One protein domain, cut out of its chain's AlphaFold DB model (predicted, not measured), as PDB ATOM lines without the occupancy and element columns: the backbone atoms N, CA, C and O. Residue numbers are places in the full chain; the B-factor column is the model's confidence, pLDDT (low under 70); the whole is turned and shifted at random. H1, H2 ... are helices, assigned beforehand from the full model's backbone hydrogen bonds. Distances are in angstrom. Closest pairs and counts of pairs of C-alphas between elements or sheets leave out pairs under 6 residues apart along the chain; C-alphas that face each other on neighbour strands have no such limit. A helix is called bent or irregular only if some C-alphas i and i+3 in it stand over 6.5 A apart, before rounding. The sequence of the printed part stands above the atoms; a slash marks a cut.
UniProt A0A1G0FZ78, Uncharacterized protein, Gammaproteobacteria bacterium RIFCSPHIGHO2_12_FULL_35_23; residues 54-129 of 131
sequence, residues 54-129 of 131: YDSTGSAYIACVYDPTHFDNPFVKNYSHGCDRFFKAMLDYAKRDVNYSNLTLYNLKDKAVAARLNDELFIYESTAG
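Overview. This is residues 54 to 129 of the 131 residues of an uncharacterized protein of Gammaproteobacteria bacterium RIFCSPHIGHO2_12_FULL_35_23 (UniProt A0A1G0FZ78). Two pairs of helices meet near H1: H1 lies side by side with the longer, kinked H4, and H2, with the four-residue H3 packed on it, passes close to H1 at a steep angle. A long loop, residues 67 to 81, reaches far from the middle at one end, and the link between H2 and H3 turns round at the other. The printed part has 76 residues with four named helices, in the order H1, H2, H3, H4, and no named strand; its class is all helix. It is only just compact, close to loose, with a radius of gyration of the C-alphas of 13.3 A and spans of 38 by 28 by 24 A.

Along the chain. H1, residues 60 to 66, begins at C-alpha 60 (5.644, 40.727, 11.589). H2, residues 82 to 94, is 18.6 A long. H3 is residues 105 to 108. H4, residues 111 to 127, is 24.1 A long and ends at C-alpha 127 (21.106, 44.165, 6.784). H4 is irregular, with C-alphas 116 and 119 7.7 A apart, and has a kink of 51 degrees near residue 119.

Arrangement. H1 touches H4, and H4 touches it with residues 111 to 118 alone; the closest C-alphas of the two, those of Ile 62 and Ala 114, are 6.0 A apart. Their lines stand at a shallow tilt of 25 degrees, opposite ways. H1 and H2 are close but not clearly touching, with the C-alphas of Cys 64 and Cys 83 closest at 5.4 A, at a steep tilt of 64 degrees. H2 touches H3 with residues 87 to 91 alone, Phe 87 and Leu 105 having the closest C-alphas at 6.9 A. H2 and H4 are apart. Each O i to N i+4 pair is within hydrogen-bond range in H1 and H2, and 11 of 13 in H4; H3 is too short for one.

Size, cuts and confidence. The C-alphas farthest apart are those of Phe 75 and Val 98, at 39.9 A. The printed part has no cut. The link from H1 to H2 is long, with 15 residues, and that from H3 to H4 is tight. Mean pLDDT of the printed part is 89.4; residues 77 to 79 and 128 to 129 are under 70.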
ATOM      1  N   TYR A  54       2.249  43.191   6.395       86.88
ATOM      2  CA  TYR A  54       3.577  43.762   6.573       86.88
ATOM      3  C   TYR A  54       3.581  44.546   7.874       86.88
ATOM      4  O   TYR A  54       2.634  45.297   8.135       86.88
ATOM      5  N   ASP A  55       4.638  44.398   8.658       86.12
ATOM      6  CA  ASP A  55       4.862  45.220   9.838       86.12
ATOM      7  C   ASP A  55       5.856  46.335   9.495       86.12
ATOM      8  O   ASP A  55       6.889  46.110   8.870       86.12
ATOM      9  N   SER A  56       5.519  47.575   9.840       76.94
ATOM     10  CA  SER A  56       6.373  48.737   9.557       76.94
ATOM     11  C   SER A  56       7.393  49.023  10.660       76.94
ATOM     12  O   SER A  56       8.210  49.934  10.520       76.94
ATOM     13  N   THR A  57       7.325  48.287  11.768       73.19
ATOM     14  CA  THR A  57       8.100  48.508  12.991       73.19
ATOM     15  C   THR A  57       9.136  47.418  13.263       73.19
ATOM     16  O   THR A  57       9.956  47.583  14.167       73.19
ATOM     17  N   GLY A  58       9.142  46.350  12.465       83.75
ATOM     18  CA  GLY A  58      10.117  45.265  12.518       83.75
ATOM     19  C   GLY A  58       9.505  43.963  12.016       83.75
ATOM     20  O   GLY A  58       8.733  43.970  11.063       83.75
ATOM     21  N   SER A  59       9.801  42.866  12.709       92.12
ATOM     22  CA  SER A  59       9.297  41.535  12.367       92.12
ATOM     23  C   SER A  59       7.795  41.388  12.634       92.12
ATOM     24  O   SER A  59       7.343  41.352  13.786       92.12
ATOM     25  N   ALA A  60       7.026  41.192  11.564       94.44
ATOM     26  CA  ALA A  60       5.644  40.727  11.589       94.44
ATOM     27  C   ALA A  60       5.492  39.383  12.326       94.44
ATOM     28  O   ALA A  60       4.481  39.153  12.999       94.44
ATOM     29  N   TYR A  61       6.497  38.499  12.264       96.56
ATOM     30  CA  TYR A  61       6.530  37.282  13.081       96.56
ATOM     31  C   TYR A  61       6.526  37.621  14.577       96.56
ATOM     32  O   TYR A  61       5.695  37.093  15.323       96.56
ATOM     33  N   ILE A  62       7.412  38.518  15.020       96.06
ATOM     34  CA  ILE A  62       7.484  38.953  16.422       96.06
ATOM     35  C   ILE A  62       6.172  39.617  16.851       96.06
ATOM     36  O   ILE A  62       5.624  39.241  17.894       96.06
ATOM     37  N   ALA A  63       5.634  40.528  16.035       94.88
ATOM     38  CA  ALA A  63       4.350  41.175  16.288       94.88
ATOM     39  C   ALA A  63       3.238  40.138  16.499       94.88
ATOM     40  O   ALA A  63       2.579  40.141  17.537       94.88
ATOM     41  N   CYS A  64       3.112  39.158  15.601       95.69
ATOM     42  CA  CYS A  64       2.091  38.118  15.695       95.69
ATOM     43  C   CYS A  64       2.257  37.136  16.863       95.69
ATOM     44  O   CYS A  64       1.265  36.563  17.326       95.69
ATOM     45  N   VAL A  65       3.482  36.883  17.340       96.94
ATOM     46  CA  VAL A  65       3.704  36.020  18.515       96.94
ATOM     47  C   VAL A  65       3.287  36.728  19.808       96.94
ATOM     48  O   VAL A  65       2.717  36.095  20.707       96.94
ATOM     49  N   TYR A  66       3.569  38.027  19.928       95.56
ATOM     50  CA  TYR A  66       3.263  38.792  21.141       95.56
ATOM     51  C   TYR A  66       1.846  39.369  21.155       95.56
ATOM     52  O   TYR A  66       1.224  39.379  22.221       95.56
ATOM     53  N   ASP A  67       1.325  39.761  19.997       94.19
ATOM     54  CA  ASP A  67      -0.021  40.282  19.779       94.19
ATOM     55  C   ASP A  67      -0.694  39.543  18.601       94.19
ATOM     56  O   ASP A  67      -0.595  39.949  17.443       94.19
ATOM     57  N   PRO A  68      -1.425  38.445  18.868       92.19
ATOM     58  CA  PRO A  68      -2.108  37.675  17.827       92.19
ATOM     59  C   PRO A  68      -3.186  38.451  17.056       92.19
ATOM     60  O   PRO A  68      -3.663  37.959  16.033       92.19
ATOM     61  N   THR A  69      -3.589  39.621  17.557       91.44
ATOM     62  CA  THR A  69      -4.589  40.506  16.948       91.44
ATOM     63  C   THR A  69      -3.969  41.705  16.236       91.44
ATOM     64  O   THR A  69      -4.709  42.538  15.724       91.44
ATOM     65  N   HIS A  70      -2.636  41.778  16.150       91.75
ATOM     66  CA  HIS A  70      -1.907  42.934  15.623       91.75
ATOM     67  C   HIS A  70      -2.408  43.399  14.243       91.75
ATOM     68  O   HIS A  70      -2.550  44.592  13.985       91.75
ATOM     69  N   PHE A  71      -2.737  42.444  13.368       90.12
ATOM     70  CA  PHE A  71      -3.213  42.702  12.007       90.12
ATOM     71  C   PHE A  71      -4.735  42.599  11.831       90.12
ATOM     72  O   PHE A  71      -5.228  42.608  10.699       90.12
ATOM     73  N   ASP A  72      -5.495  42.453  12.913       88.94
ATOM     74  CA  ASP A  72      -6.947  42.359  12.815       88.94
ATOM     75  C   ASP A  72      -7.553  43.738  12.523       88.94
ATOM     76  O   ASP A  72      -7.228  44.742  13.158       88.94
ATOM     77  N   ASN A  73      -8.468  43.794  11.551       81.38
ATOM     78  CA  ASN A  73      -9.156  45.028  11.183       81.38
ATOM     79  C   ASN A  73     -10.637  44.941  11.584       81.38
ATOM     80  O   ASN A  73     -11.413  44.255  10.907       81.38
ATOM     81  N   PRO A  74     -11.073  45.675  12.626       77.56
ATOM     82  CA  PRO A  74     -12.441  45.586  13.135       77.56
ATOM     83  C   PRO A  74     -13.492  46.141  12.160       77.56
ATOM     84  O   PRO A  74     -14.684  45.883  12.326       77.56
ATOM     85  N   PHE A  75     -13.080  46.887  11.132       81.75
ATOM     86  CA  PHE A  75     -13.982  47.484  10.144       81.75
ATOM     87  C   PHE A  75     -14.245  46.580   8.937       81.75
ATOM     88  O   PHE A  75     -15.127  46.871   8.129       81.75
ATOM     89  N   VAL A  76     -13.527  45.462   8.812       75.88
ATOM     90  CA  VAL A  76     -13.714  44.508   7.720       75.88
ATOM     91  C   VAL A  76     -14.241  43.202   8.305       75.88
ATOM     92  O   VAL A  76     -13.515  42.457   8.954       75.88
ATOM     93  N   LYS A  77     -15.518  42.898   8.036       60.03
ATOM     94  CA  LYS A  77     -16.291  41.784   8.635       60.03
ATOM     95  C   LYS A  77     -15.673  40.375   8.530       60.03
ATOM     96  O   LYS A  77     -16.165  39.480   9.199       60.03
ATOM     97  N   ASN A  78     -14.623  40.187   7.728       62.38
ATOM     98  CA  ASN A  78     -13.904  38.919   7.538       62.38
ATOM     99  C   ASN A  78     -12.371  39.069   7.659       62.38
ATOM    100  O   ASN A  78     -11.626  38.181   7.247       62.38
ATOM    101  N   TYR A  79     -11.888  40.205   8.167       66.00
ATOM    102  CA  TYR A  79     -10.461  40.492   8.351       66.00
ATOM    103  C   TYR A  79     -10.074  40.368   9.829       66.00
ATOM    104  O   TYR A  79      -9.333  41.183  10.368       66.00
ATOM    105  N   SER A  80     -10.610  39.348  10.492       70.00
ATOM    106  CA  SER A  80     -10.038  38.821  11.726       70.00
ATOM    107  C   SER A  80      -9.114  37.657  11.367       70.00
ATOM    108  O   SER A  80      -9.286  37.026  10.315       70.00
ATOM    109  N   HIS A  81      -8.135  37.359  12.217       84.44
ATOM    110  CA  HIS A  81      -7.164  36.271  12.054       84.44
ATOM    111  C   HIS A  81      -6.032  36.554  11.055       84.44
ATOM    112  O   HIS A  81      -5.582  35.642  10.350       84.44
ATOM    113  N   GLY A  82      -5.545  37.800  10.990       90.06
ATOM    114  CA  GLY A  82      -4.381  38.143  10.162       90.06
ATOM    115  C   GLY A  82      -3.170  37.259  10.488       90.06
ATOM    116  O   GLY A  82      -2.651  36.553   9.618       90.06
ATOM    117  N   CYS A  83      -2.812  37.183  11.770       94.56
ATOM    118  CA  CYS A  83      -1.688  36.375  12.239       94.56
ATOM    119  C   CYS A  83      -1.860  34.866  12.012       94.56
ATOM    120  O   CYS A  83      -0.882  34.168  11.753       94.56
ATOM    121  N   ASP A  84      -3.082  34.324  12.047       94.44
ATOM    122  CA  ASP A  84      -3.282  32.897  11.763       94.44
ATOM    123  C   ASP A  84      -3.020  32.568  10.290       94.44
ATOM    124  O   ASP A  84      -2.397  31.545   9.987       94.44
ATOM    125  N   ARG A  85      -3.449  33.441   9.364       93.88
ATOM    126  CA  ARG A  85      -3.113  33.297   7.937       93.88
ATOM    127  C   ARG A  85      -1.610  33.436   7.713       93.88
ATOM    128  O   ARG A  85      -1.045  32.643   6.961       93.88
ATOM    129  N   PHE A  86      -0.981  34.387   8.399       96.50
ATOM    130  CA  PHE A  86       0.460  34.612   8.358       96.50
ATOM    131  C   PHE A  86       1.247  33.364   8.785       96.50
ATOM    132  O   PHE A  86       2.011  32.807   7.997       96.50
ATOM    133  N   PHE A  87       0.978  32.822   9.978       97.81
ATOM    134  CA  PHE A  87       1.648  31.607  10.448       97.81
ATOM    135  C   PHE A  87       1.365  30.390   9.565       97.81
ATOM    136  O   PHE A  87       2.236  29.539   9.391       97.81
ATOM    137  N   LYS A  88       0.165  30.286   8.982       97.31
ATOM    138  CA  LYS A  88      -0.137  29.214   8.028       97.31
ATOM    139  C   LYS A  88       0.756  29.301   6.787       97.31
ATOM    140  O   LYS A  88       1.289  28.274   6.375       97.31
ATOM    141  N   ALA A  89       0.975  30.499   6.246       97.88
ATOM    142  CA  ALA A  89       1.896  30.700   5.131       97.88
ATOM    143  C   ALA A  89       3.351  30.369   5.517       97.88
ATOM    144  O   ALA A  89       4.043  29.695   4.754       97.88
ATOM    145  N   MET A  90       3.795  30.724   6.730       98.50
ATOM    146  CA  MET A  90       5.113  30.307   7.237       98.50
ATOM    147  C   MET A  90       5.244  28.777   7.328       98.50
ATOM    148  O   MET A  90       6.278  28.221   6.962       98.50
ATOM    149  N   LEU A  91       4.199  28.066   7.772       98.19
ATOM    150  CA  LEU A  91       4.187  26.597   7.783       98.19
ATOM    151  C   LEU A  91       4.204  26.005   6.368       98.19
ATOM    152  O   LEU A  91       4.820  24.964   6.146       98.19
ATOM    153  N   ASP A  92       3.555  26.653   5.402       98.12
ATOM    154  CA  ASP A  92       3.606  26.234   4.001       98.12
ATOM    155  C   ASP A  92       5.004  26.419   3.390       98.12
ATOM    156  O   ASP A  92       5.441  25.579   2.596       98.12
ATOM    157  N   TYR A  93       5.745  27.450   3.807       98.00
ATOM    158  CA  TYR A  93       7.172  27.575   3.506       98.00
ATOM    159  C   TYR A  93       7.992  26.471   4.185       98.00
ATOM    160  O   TYR A  93       8.789  25.803   3.526       98.00
ATOM    161  N   ALA A  94       7.751  26.222   5.478       97.50
ATOM    162  CA  ALA A  94       8.486  25.247   6.285       97.50
ATOM    163  C   ALA A  94       8.493  23.838   5.674       97.50
ATOM    164  O   ALA A  94       9.510  23.151   5.710       97.50
ATOM    165  N   LYS A  95       7.387  23.429   5.037       97.00
ATOM    166  CA  LYS A  95       7.255  22.140   4.331       97.00
ATOM    167  C   LYS A  95       8.292  21.921   3.221       97.00
ATOM    168  O   LYS A  95       8.499  20.780   2.820       97.00
ATOM    169  N   ARG A  96       8.919  22.985   2.709       94.94
ATOM    170  CA  ARG A  96       9.935  22.924   1.645       94.94
ATOM    171  C   ARG A  96      11.335  22.619   2.175       94.94
ATOM    172  O   ARG A  96      12.193  22.216   1.396       94.94
ATOM    173  N   ASP A  97      11.566  22.797   3.473       92.69
ATOM    174  CA  ASP A  97      12.842  22.518   4.123       92.69
ATOM    175  C   ASP A  97      12.726  21.232   4.947       92.69
ATOM    176  O   ASP A  97      11.950  21.151   5.898       92.69
ATOM    177  N   VAL A  98      13.530  20.216   4.621       91.19
ATOM    178  CA  VAL A  98      13.543  18.937   5.350       91.19
ATOM    179  C   VAL A  98      13.775  19.128   6.853       91.19
ATOM    180  O   VAL A  98      13.223  18.383   7.663       91.19
ATOM    181  N   ASN A  99      14.526  20.159   7.247       91.00
ATOM    182  CA  ASN A  99      14.807  20.443   8.643       91.00
ATOM    183  C   ASN A  99      13.611  21.016   9.392       91.00
ATOM    184  O   ASN A  99      13.538  20.799  10.598       91.00
ATOM    185  N   TYR A 100      12.693  21.698   8.715       95.56
ATOM    186  CA  TYR A 100      11.573  22.402   9.342       95.56
ATOM    187  C   TYR A 100      10.200  21.908   8.873       95.56
ATOM    188  O   TYR A 100       9.173  22.396   9.335       95.56
ATOM    189  N   SER A 101      10.164  20.894   8.009       95.50
ATOM    190  CA  SER A 101       8.943  20.336   7.416       95.50
ATOM    191  C   SER A 101       7.914  19.813   8.423       95.50
ATOM    192  O   SER A 101       6.728  19.740   8.107       95.50
ATOM    193  N   ASN A 102       8.352  19.477   9.637       93.81
ATOM    194  CA  ASN A 102       7.509  19.024  10.739       93.81
ATOM    195  C   ASN A 102       7.181  20.128  11.762       93.81
ATOM    196  O   ASN A 102       6.631  19.814  12.819       93.81
ATOM    197  N   LEU A 103       7.521  21.394  11.486       95.56
ATOM    198  CA  LEU A 103       7.127  22.504  12.349       95.56
ATOM    199  C   LEU A 103       5.607  22.562  12.479       95.56
ATOM    200  O   LEU A 103       4.854  22.364  11.526       95.56
ATOM    201  N   THR A 104       5.161  22.871  13.689       96.12
ATOM    202  CA  THR A 104       3.748  23.054  14.009       96.12
ATOM    203  C   THR A 104       3.452  24.513  14.324       96.12
ATOM    204  O   THR A 104       4.348  25.298  14.643       96.12
ATOM    205  N   LEU A 105       2.167  24.877  14.313       96.00
ATOM    206  CA  LEU A 105       1.730  26.206  14.742       96.00
ATOM    207  C   LEU A 105       2.159  26.509  16.186       96.00
ATOM    208  O   LEU A 105       2.545  27.633  16.486       96.00
ATOM    209  N   TYR A 106       2.141  25.495  17.058       95.62
ATOM    210  CA  TYR A 106       2.617  25.613  18.435       95.62
ATOM    211  C   TYR A 106       4.100  25.999  18.490       95.62
ATOM    212  O   TYR A 106       4.480  26.827  19.308       95.62
ATOM    213  N   ASN A 107       4.930  25.454  17.593       95.88
ATOM    214  CA  ASN A 107       6.352  25.790  17.549       95.88
ATOM    215  C   ASN A 107       6.604  27.235  17.108       95.88
ATOM    216  O   ASN A 107       7.480  27.886  17.670       95.88
ATOM    217  N   LEU A 108       5.847  27.725  16.118       96.50
ATOM    218  CA  LEU A 108       5.977  29.098  15.624       96.50
ATOM    219  C   LEU A 108       5.448  30.127  16.628       96.50
ATOM    220  O   LEU A 108       6.084  31.156  16.822       96.50
ATOM    221  N   LYS A 109       4.326  29.836  17.296       96.81
ATOM    222  CA  LYS A 109       3.708  30.719  18.303       96.81
ATOM    223  C   LYS A 109       4.400  30.682  19.673       96.81
ATOM    224  O   LYS A 109       3.944  31.327  20.615       96.81
ATOM    225  N   ASP A 110       5.470  29.907  19.810       96.44
ATOM    226  CA  ASP A 110       6.208  29.770  21.057       96.44
ATOM    227  C   ASP A 110       6.957  31.071  21.393       96.44
ATOM    228  O   ASP A 110       7.918  31.455  20.722       96.44
ATOM    229  N   LYS A 111       6.547  31.740  22.476       96.81
ATOM    230  CA  LYS A 111       7.178  32.986  22.937       96.81
ATOM    231  C   LYS A 111       8.659  32.810  23.276       96.81
ATOM    232  O   LYS A 111       9.414  33.771  23.155       96.81
ATOM    233  N   ALA A 112       9.097  31.608  23.662       97.00
ATOM    234  CA  ALA A 112      10.512  31.344  23.907       97.00
ATOM    235  C   ALA A 112      11.334  31.399  22.611       97.00
ATOM    236  O   ALA A 112      12.486  31.830  22.639       97.00
ATOM    237  N   VAL A 113      10.748  31.013  21.470       97.06
ATOM    238  CA  VAL A 113      11.392  31.159  20.156       97.06
ATOM    239  C   VAL A 113      11.509  32.631  19.793       97.06
ATOM    240  O   VAL A 113      12.609  33.080  19.488       97.06
ATOM    241  N   ALA A 114      10.416  33.392  19.891       96.81
ATOM    242  CA  ALA A 114      10.430  34.822  19.592       96.81
ATOM    243  C   ALA A 114      11.455  35.571  20.454       96.81
ATOM    244  O   ALA A 114      12.301  36.284  19.925       96.81
ATOM    245  N   ALA A 115      11.458  35.344  21.771       97.19
ATOM    246  CA  ALA A 115      12.437  35.940  22.678       97.19
ATOM    247  C   ALA A 115      13.882  35.551  22.332       97.19
ATOM    248  O   ALA A 115      14.783  36.382  22.413       97.19
ATOM    249  N   ARG A 116      14.110  34.293  21.929       96.38
ATOM    250  CA  ARG A 116      15.436  33.808  21.539       96.38
ATOM    251  C   ARG A 116      15.928  34.439  20.242       96.38
ATOM    252  O   ARG A 116      17.126  34.641  20.128       96.38
ATOM    253  N   LEU A 117      15.061  34.660  19.255       96.44
ATOM    254  CA  LEU A 117      15.471  35.039  17.898       96.44
ATOM    255  C   LEU A 117      15.405  36.547  17.619       96.44
ATOM    256  O   LEU A 117      15.981  36.978  16.627       96.44
ATOM    257  N   ASN A 118      14.731  37.330  18.467       93.56
ATOM    258  CA  ASN A 118      14.397  38.737  18.211       93.56
ATOM    259  C   ASN A 118      15.585  39.611  17.768       93.56
ATOM    260  O   ASN A 118      15.476  40.375  16.817       93.56
ATOM    261  N   ASP A 119      16.732  39.496  18.437       92.62
ATOM    262  CA  ASP A 119      17.926  40.288  18.122       92.62
ATOM    263  C   ASP A 119      18.560  39.903  16.777       92.62
ATOM    264  O   ASP A 119      18.965  40.773  16.014       92.62
ATOM    265  N   GLU A 120      18.614  38.609  16.456       93.69
ATOM    266  CA  GLU A 120      19.120  38.144  15.158       93.69
ATOM    267  C   GLU A 120      18.152  38.494  14.018       93.69
ATOM    268  O   GLU A 120      18.600  38.848  12.929       93.69
ATOM    269  N   LEU A 121      16.836  38.445  14.255       91.75
ATOM    270  CA  LEU A 121      15.831  38.881  13.277       91.75
ATOM    271  C   LEU A 121      15.960  40.373  12.968       91.75
ATOM    272  O   LEU A 121      16.002  40.744  11.799       91.75
ATOM    273  N   PHE A 122      16.147  41.205  13.995       89.38
ATOM    274  CA  PHE A 122      16.409  42.632  13.813       89.38
ATOM    275  C   PHE A 122      17.657  42.894  12.951       89.38
ATOM    276  O   PHE A 122      17.650  43.775  12.090       89.38
ATOM    277  N   ILE A 123      18.729  42.114  13.140       86.88
ATOM    278  CA  ILE A 123      19.934  42.202  12.300       86.88
ATOM    279  C   ILE A 123      19.617  41.815  10.854       86.88
ATOM    280  O   ILE A 123      20.043  42.519   9.937       86.88
ATOM    281  N   TYR A 124      18.880  40.723  10.628       84.69
ATOM    282  CA  TYR A 124      18.485  40.313   9.279       84.69
ATOM    283  C   TYR A 124      17.655  41.391   8.575       84.69
ATOM    284  O   TYR A 124      17.984  41.745   7.451       84.69
ATOM    285  N   GLU A 125      16.665  41.984   9.239       80.25
ATOM    286  CA  GLU A 125      15.859  43.077   8.674       80.25
ATOM    287  C   GLU A 125      16.677  44.338   8.389       80.25
ATOM    288  O   GLU A 125      16.479  44.993   7.368       80.25
ATOM    289  N   SER A 126      17.643  44.653   9.255       77.06
ATOM    290  CA  SER A 126      18.495  45.838   9.106       77.06
ATOM    291  C   SER A 126      19.556  45.687   8.008       77.06
ATOM    292  O   SER A 126      19.995  46.684   7.442       77.06
ATOM    293  N   THR A 127      19.999  44.457   7.721       71.69
ATOM    294  CA  THR A 127      21.106  44.165   6.784       71.69
ATOM    295  C   THR A 127      20.661  43.548   5.461       71.69
ATOM    296  O   THR A 127      21.427  43.549   4.501       71.69
ATOM    297  N   ALA A 128      19.420  43.065   5.347       58.50
ATOM    298  CA  ALA A 128      18.887  42.498   4.106       58.50
ATOM    299  C   ALA A 128      18.683  43.528   2.974       58.50
ATOM    300  O   ALA A 128      18.296  43.150   1.871       58.50
ATOM    301  N   GLY A 129      18.992  44.808   3.216       45.19
ATOM    302  CA  GLY A 129      19.191  45.828   2.182       45.19
ATOM    303  C   GLY A 129      20.599  45.862   1.559       45.19
ATOM    304  O   GLY A 129      20.818  46.661   0.653       45.19
TER     305      GLY A 129